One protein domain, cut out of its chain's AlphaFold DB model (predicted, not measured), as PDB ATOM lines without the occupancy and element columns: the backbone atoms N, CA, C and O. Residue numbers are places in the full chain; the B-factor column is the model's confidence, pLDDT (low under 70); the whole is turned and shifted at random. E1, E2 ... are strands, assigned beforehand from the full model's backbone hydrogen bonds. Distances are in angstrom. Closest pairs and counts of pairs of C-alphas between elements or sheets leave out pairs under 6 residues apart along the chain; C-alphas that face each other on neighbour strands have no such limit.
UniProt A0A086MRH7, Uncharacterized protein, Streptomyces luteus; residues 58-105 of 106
ATOM      1  N   VAL A  58     144.841 -68.177  38.096       88.81
ATOM      2  CA  VAL A  58     146.151 -68.830  38.083       88.81
ATOM      3  C   VAL A  58     146.741 -68.660  36.696       88.81
ATOM      4  O   VAL A  58     146.147 -69.087  35.706       88.81
ATOM      5  N   VAL A  59     147.916 -68.054  36.619       87.06
ATOM      6  CA  VAL A  59     148.668 -67.824  35.384       87.06
ATOM      7  C   VAL A  59     150.013 -68.542  35.443       87.06
ATOM      8  O   VAL A  59     150.402 -69.060  36.486       87.06
ATOM      9  N   THR A  60     150.750 -68.570  34.341       86.44
ATOM     10  CA  THR A  60     152.164 -68.946  34.319       86.44
ATOM     11  C   THR A  60     152.985 -67.920  33.559       86.44
ATOM     12  O   THR A  60     152.524 -67.398  32.546       86.44
ATOM     13  N   ASP A  61     154.196 -67.660  34.047       82.06
ATOM     14  CA  ASP A  61     155.235 -66.865  33.379       82.06
ATOM     15  C   ASP A  61     156.168 -67.734  32.499       82.06
ATOM     16  O   ASP A  61     157.216 -67.280  32.048       82.06
ATOM     17  N   GLY A  62     155.821 -69.013  32.291       80.00
ATOM     18  CA  GLY A  62     156.641 -70.002  31.582       80.00
ATOM     19  C   GLY A  62     157.632 -70.763  32.471       80.00
ATOM     20  O   GLY A  62     158.137 -71.804  32.054       80.00
ATOM     21  N   SER A  63     157.872 -70.301  33.700       84.38
ATOM     22  CA  SER A  63     158.739 -70.970  34.679       84.38
ATOM     23  C   SER A  63     157.954 -71.562  35.849       84.38
ATOM     24  O   SER A  63     158.247 -72.668  36.308       84.38
ATOM     25  N   ARG A  64     156.925 -70.853  36.318       88.06
ATOM     26  CA  ARG A  64     156.124 -71.226  37.487       88.06
ATOM     27  C   ARG A  64     154.672 -70.805  37.321       88.06
ATOM     28  O   ARG A  64     154.338 -69.977  36.473       88.06
ATOM     29  N   ALA A  65     153.803 -71.415  38.122       90.19
ATOM     30  CA  ALA A  65     152.416 -70.994  38.255       90.19
ATOM     31  C   ALA A  65     152.306 -69.890  39.316       90.19
ATOM     32  O   ALA A  65     152.946 -69.969  40.368       90.19
ATOM     33  N   LEU A  66     151.487 -68.883  39.034       91.19
ATOM     34  CA  LEU A  66     151.276 -67.698  39.853       91.19
ATOM     35  C   LEU A  66     149.776 -67.509  40.090       91.19
ATOM     36  O   LEU A  66     148.995 -67.507  39.144       91.19
ATOM     37  N   LEU A  67     149.371 -67.325  41.343       90.94
ATOM     38  CA  LEU A  67     148.000 -67.005  41.729       90.94
ATOM     39  C   LEU A  67     147.840 -65.491  41.877       90.94
ATOM     40  O   LEU A  67     148.585 -64.852  42.623       90.94
ATOM     41  N   ARG A  68     146.842 -64.918  41.210       89.62
ATOM     42  CA  ARG A  68     146.487 -63.509  41.350       89.62
ATOM     43  C   ARG A  68     145.775 -63.280  42.674       89.62
ATOM     44  O   ARG A  68     144.702 -63.831  42.912       89.62
ATOM     45  N   THR A  69     146.322 -62.396  43.494       84.62
ATOM     46  CA  THR A  69     145.678 -61.920  44.719       84.62
ATOM     47  C   THR A  69     145.392 -60.433  44.584       84.62
ATOM     48  O   THR A  69     146.262 -59.659  44.192       84.62
ATOM     49  N   VAL A  70     144.163 -60.030  44.897       80.44
ATOM     50  CA  VAL A  70     143.752 -58.625  44.954       80.44
ATOM     51  C   VAL A  70     143.215 -58.355  46.350       80.44
ATOM     52  O   VAL A  70     142.297 -59.038  46.803       80.44
ATOM     53  N   VAL A  71     143.792 -57.373  47.034       78.81
ATOM     54  CA  VAL A  71     143.412 -56.972  48.389       78.81
ATOM     55  C   VAL A  71     142.858 -55.556  48.330       78.81
ATOM     56  O   VAL A  71     143.537 -54.628  47.899       78.81
ATOM     57  N   VAL A  72     141.618 -55.389  48.783       75.25
ATOM     58  CA  VAL A  72     140.978 -54.078  48.927       75.25
ATOM     59  C   VAL A  72     141.129 -53.634  50.381       75.25
ATOM     60  O   VAL A  72     140.712 -54.351  51.291       75.25
ATOM     61  N   ARG A  73     141.751 -52.474  50.603       78.94
ATOM     62  CA  ARG A  73     141.919 -51.823  51.912       78.94
ATOM     63  C   ARG A  73     141.346 -50.408  51.858       78.94
ATOM     64  O   ARG A  73     141.139 -49.864  50.776       78.94
ATOM     65  N   ASP A  74     141.174 -49.777  53.018       79.12
ATOM     66  CA  ASP A  74     140.697 -48.386  53.117       79.12
ATOM     67  C   ASP A  74     141.582 -47.392  52.336       79.12
ATOM     68  O   ASP A  74     141.108 -46.359  51.872       79.12
ATOM     69  N   SER A  75     142.866 -47.718  52.151       78.56
ATOM     70  CA  SER A  75     143.844 -46.918  51.404       78.56
ATOM     71  C   SER A  75     143.859 -47.169  49.892       78.56
ATOM     72  O   SER A  75     144.584 -46.476  49.181       78.56
ATOM     73  N   GLY A  76     143.112 -48.156  49.387       68.69
ATOM     74  CA  GLY A  76     143.080 -48.502  47.967       68.69
ATOM     75  C   GLY A  76     143.069 -50.004  47.683       68.69
ATOM     76  O   GLY A  76     142.955 -50.842  48.576       68.69
ATOM     77  N   THR A  77     143.172 -50.342  46.398       70.62
ATOM     78  CA  THR A  77     143.259 -51.728  45.921       70.62
ATOM     79  C   THR A  77     144.696 -52.048  45.537       70.62
ATOM     80  O   THR A  77     145.270 -51.367  44.691       70.62
ATOM     81  N   GLU A  78     145.258 -53.094  46.134       77.62
ATOM     82  CA  GLU A  78     146.581 -53.626  45.800       77.62
ATOM     83  C   GLU A  78     146.431 -54.994  45.136       77.62
ATOM     84  O   GLU A  78     145.600 -55.807  45.545       77.62
ATOM     85  N   ALA A  79     147.242 -55.262  44.116       77.25
ATOM     86  CA  ALA A  79     147.247 -56.539  43.422       77.25
ATOM     87  C   ALA A  79     148.672 -57.087  43.311       77.25
ATOM     88  O   ALA A  79     149.621 -56.341  43.076       77.25
ATOM     89  N   PHE A  80     148.814 -58.391  43.516       85.62
ATOM     90  CA  PHE A  80     150.095 -59.084  43.467       85.62
ATOM     91  C   PHE A  80     149.916 -60.541  43.041       85.62
ATOM     92  O   PHE A  80     148.804 -61.076  42.994       85.62
ATOM     93  N   TRP A  81     151.032 -61.176  42.711       89.62
ATOM     94  CA  TRP A  81     151.114 -62.566  42.291       89.62
ATOM     95  C   TRP A  81     151.789 -63.398  43.364       89.62
ATOM     96  O   TRP A  81     152.809 -62.982  43.900       89.62
ATOM     97  N   THR A  82     151.264 -64.587  43.640       91.75
ATOM     98  CA  THR A  82     151.868 -65.513  44.604       91.75
ATOM     99  C   THR A  82     152.247 -66.805  43.896       91.75
ATOM    100  O   THR A  82     151.386 -67.466  43.315       91.75
ATOM    101  N   ALA A  83     153.524 -67.173  43.935       90.94
ATOM    102  CA  ALA A  83     153.986 -68.468  43.446       90.94
ATOM    103  C   ALA A  83     153.742 -69.580  44.483       90.94
ATOM    104  O   ALA A  83     153.510 -69.319  45.664       90.94
ATOM    105  N   ALA A  84     153.830 -70.842  44.056       86.50
ATOM    106  CA  ALA A  84     153.620 -71.998  44.936       86.50
ATOM    107  C   ALA A  84     154.640 -72.105  46.090       86.50
ATOM    108  O   ALA A  84     154.341 -72.712  47.116       86.50
ATOM    109  N   ASP A  85     155.823 -71.505  45.938       89.25
ATOM    110  CA  ASP A  85     156.855 -71.415  46.981       89.25
ATOM    111  C   ASP A  85     156.590 -70.296  48.011       89.25
ATOM    112  O   ASP A  85     157.369 -70.114  48.945       89.25
ATOM    113  N   GLY A  86     155.492 -69.549  47.853       86.38
ATOM    114  CA  GLY A  86     155.111 -68.428  48.710       86.38
ATOM    115  C   GLY A  86     155.766 -67.097  48.338       86.38
ATOM    116  O   GLY A  86     155.491 -66.094  48.998       86.38
ATOM    117  N   SER A  87     156.605 -67.050  47.297       88.00
ATOM    118  CA  SER A  87     157.165 -65.786  46.819       88.00
ATOM    119  C   SER A  87     156.076 -64.886  46.234       88.00
ATOM    120  O   SER A  87     155.171 -65.341  45.528       88.00
ATOM    121  N   VAL A  88     156.173 -63.592  46.551       87.62
ATOM    122  CA  VAL A  88     155.279 -62.554  46.035       87.62
ATOM    123  C   VAL A  88     155.984 -61.837  44.896       87.62
ATOM    124  O   VAL A  88     157.101 -61.358  45.075       87.62
ATOM    125  N   VAL A  89     155.322 -61.756  43.749       82.62
ATOM    126  CA  VAL A  89     155.811 -61.074  42.552       82.62
ATOM    127  C   VAL A  89     154.876 -59.915  42.239       82.62
ATOM    128  O   VAL A  89     153.648 -60.054  42.274       82.62
ATOM    129  N   ARG A  90     155.445 -58.742  41.983       74.44
ATOM    130  CA  ARG A  90     154.670 -57.532  41.689       74.44
ATOM    131  C   ARG A  90     154.323 -57.435  40.206       74.44
ATOM    132  O   ARG A  90     154.939 -58.084  39.368       74.44
ATOM    133  N   ASP A  91     153.326 -56.612  39.889       68.19
ATOM    134  CA  ASP A  91     152.887 -56.379  38.505       68.19
ATOM    135  C   ASP A  91     153.960 -55.735  37.620       68.19
ATOM    136  O   ASP A  91     153.954 -55.940  36.413       68.19
ATOM    137  N   ASP A  92     154.882 -54.967  38.196       69.94
ATOM    138  CA  ASP A  92     156.012 -54.365  37.483       69.94
ATOM    139  C   ASP A  92     157.197 -55.331  37.304       69.94
ATOM    140  O   ASP A  92     158.040 -55.120  36.431       69.94
ATOM    141  N   GLU A  93     157.247 -56.411  38.086       69.06
ATOM    142  CA  GLU A  93     158.257 -57.469  37.981       69.06
ATOM    143  C   GLU A  93     157.885 -58.545  36.948       69.06
ATOM    144  O   GLU A  93     158.769 -59.246  36.448       69.06
ATOM    145  N   VAL A  94     156.600 -58.669  36.591       71.19
ATOM    146  CA  VAL A  94     156.125 -59.624  35.581       71.19
ATOM    147  C   VAL A  94     155.441 -58.898  34.442       71.19
ATOM    148  O   VAL A  94     154.396 -58.285  34.622       71.19
ATOM    149  N   ARG A  95     155.997 -59.032  33.237       67.88
ATOM    150  CA  ARG A  95     155.392 -58.503  32.013       67.88
ATOM    151  C   ARG A  95     154.026 -59.163  31.781       67.88
ATOM    152  O   ARG A  95     154.010 -60.371  31.522       67.88
ATOM    153  N   PRO A  96     152.893 -58.446  31.865       65.00
ATOM    154  CA  PRO A  96     151.565 -59.053  31.736       65.00
ATOM    155  C   PRO A  96     151.345 -59.796  30.411       65.00
ATOM    156  O   PRO A  96     150.623 -60.791  30.367       65.00
ATOM    157  N   GLU A  97     152.018 -59.369  29.345       63.69
ATOM    158  CA  GLU A  97     152.031 -60.017  28.032       63.69
ATOM    159  C   GLU A  97     152.746 -61.380  28.022       63.69
ATOM    160  O   GLU A  97     152.474 -62.220  27.168       63.69
ATOM    161  N   SER A  98     153.633 -61.637  28.990       70.19
ATOM    162  CA  SER A  98     154.302 -62.936  29.165       70.19
ATOM    163  C   SER A  98     153.492 -63.929  30.004       70.19
ATOM    164  O   SER A  98     153.844 -65.105  30.087       70.19
ATOM    165  N   LEU A  99     152.398 -63.467  30.618       74.94
ATOM    166  CA  LEU A  99     151.559 -64.269  31.496       74.94
ATOM    167  C   LEU A  99     150.467 -64.992  30.715       74.94
ATOM    168  O   LEU A  99     149.640 -64.385  30.035       74.94
ATOM    169  N   ARG A 100     150.401 -66.311  30.888       78.94
ATOM    170  CA  ARG A 100     149.363 -67.156  30.294       78.94
ATOM    171  C   ARG A 100     148.403 -67.659  31.360       78.94
ATOM    172  O   ARG A 100     148.831 -68.306  32.310       78.94
ATOM    173  N   LEU A 101     147.104 -67.424  31.185       79.69
ATOM    174  CA  LEU A 101     146.069 -67.973  32.066       79.69
ATOM    175  C   LEU A 101     146.059 -69.510  31.993       79.69
ATOM    176  O   LEU A 101     145.924 -70.081  30.913       79.69
ATOM    177  N   LEU A 102     146.185 -70.163  33.147       83.81
ATOM    178  CA  LEU A 102     146.082 -71.614  33.314       83.81
ATOM    179  C   LEU A 102     144.707 -72.023  33.839       83.81
ATOM    180  O   LEU A 102     144.121 -72.990  33.361       83.81
ATOM    181  N   LEU A 103     144.199 -71.291  34.830       84.12
ATOM    182  CA  LEU A 103     142.922 -71.576  35.469       84.12
ATOM    183  C   LEU A 103     142.251 -70.274  35.889       84.12
ATOM    184  O   LEU A 103     142.890 -69.389  36.453       84.12
ATOM    185  N   ARG A 104     140.941 -70.195  35.667       82.88
ATOM    186  CA  ARG A 104     140.085 -69.163  36.245       82.88
ATOM    187  C   ARG A 104     139.179 -69.808  37.277       82.88
ATOM    188  O   ARG A 104     138.351 -70.645  36.923       82.88
ATOM    189  N   ILE A 105     139.360 -69.432  38.536       73.75
ATOM    190  CA  ILE A 105     138.477 -69.858  39.619       73.75
ATOM    191  C   ILE A 105     137.293 -68.880  39.637       73.75
ATOM    192  O   ILE A 105     137.500 -67.668  39.608       73.75
TER     193      ILE A 105
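This is residues 58 to 105 of the 106 residues of an uncharacterized protein of Streptomyces luteus (UniProt A0A086MRH7). A long, twisted hairpin, E2 and E3, has its tip, residues 72 to 77, sticking out at one end, while two short strands, E1 and E4, continue the sheet beside E2 at the other end. The unnamed stretch of residues 84 to 99 loops from one edge strand, E3, round to the other, E4. The printed part has 48 residues, with no named helix and four strands, E1 to E4 along the chain, in one antiparallel sheet of order E3, E2, E1, E4; the class is all strand. It is only just compact, close to loose, with a radius of gyration of the C-alphas of 11.0 A, and only just elongated, spanning 34 by 23 by 20 A.

E1, residues 58 to 60, begins at C-alpha 58 (146.151, -68.830, 38.083) and is 7.1 A long. E2, residues 65 to 73, measures 25.8 A, and E3, residues 76 to 83, 23.2 A. E4, residues 100 to 104, measures 11.2 A and ends at C-alpha 104 (140.085, -69.163, 36.245).

The sheet is strongly twisted. E1 and E2 form a hairpin at 131 degrees, with N 59 and O 66 2.8 A apart, within hydrogen-bond range. E2 and E3 form another at 159 degrees, with N 69 and O 80 at 2.9 A; E1, E2 and E3 make a meander, each strand the antiparallel neighbour of the one before. E4 is antiparallel to E1 at 163 degrees, with N 60 and O 100 at 2.8 A, completing a Greek key, a meander whose first strand neighbours the fourth. E3 and E4 are apart. Residues 88 to 89 pair antiparallel with residues 81 to 82 of E3.

The C-alphas farthest apart, those of Gly 62 and Asp 74, are 34.4 A apart. The printed part has no cut. The link from E3 to E4 is long, the other two tight. The mean pLDDT of the printed part is 80.5; residue 76, residues 91 to 93 and residues 95 to 97 are under 70.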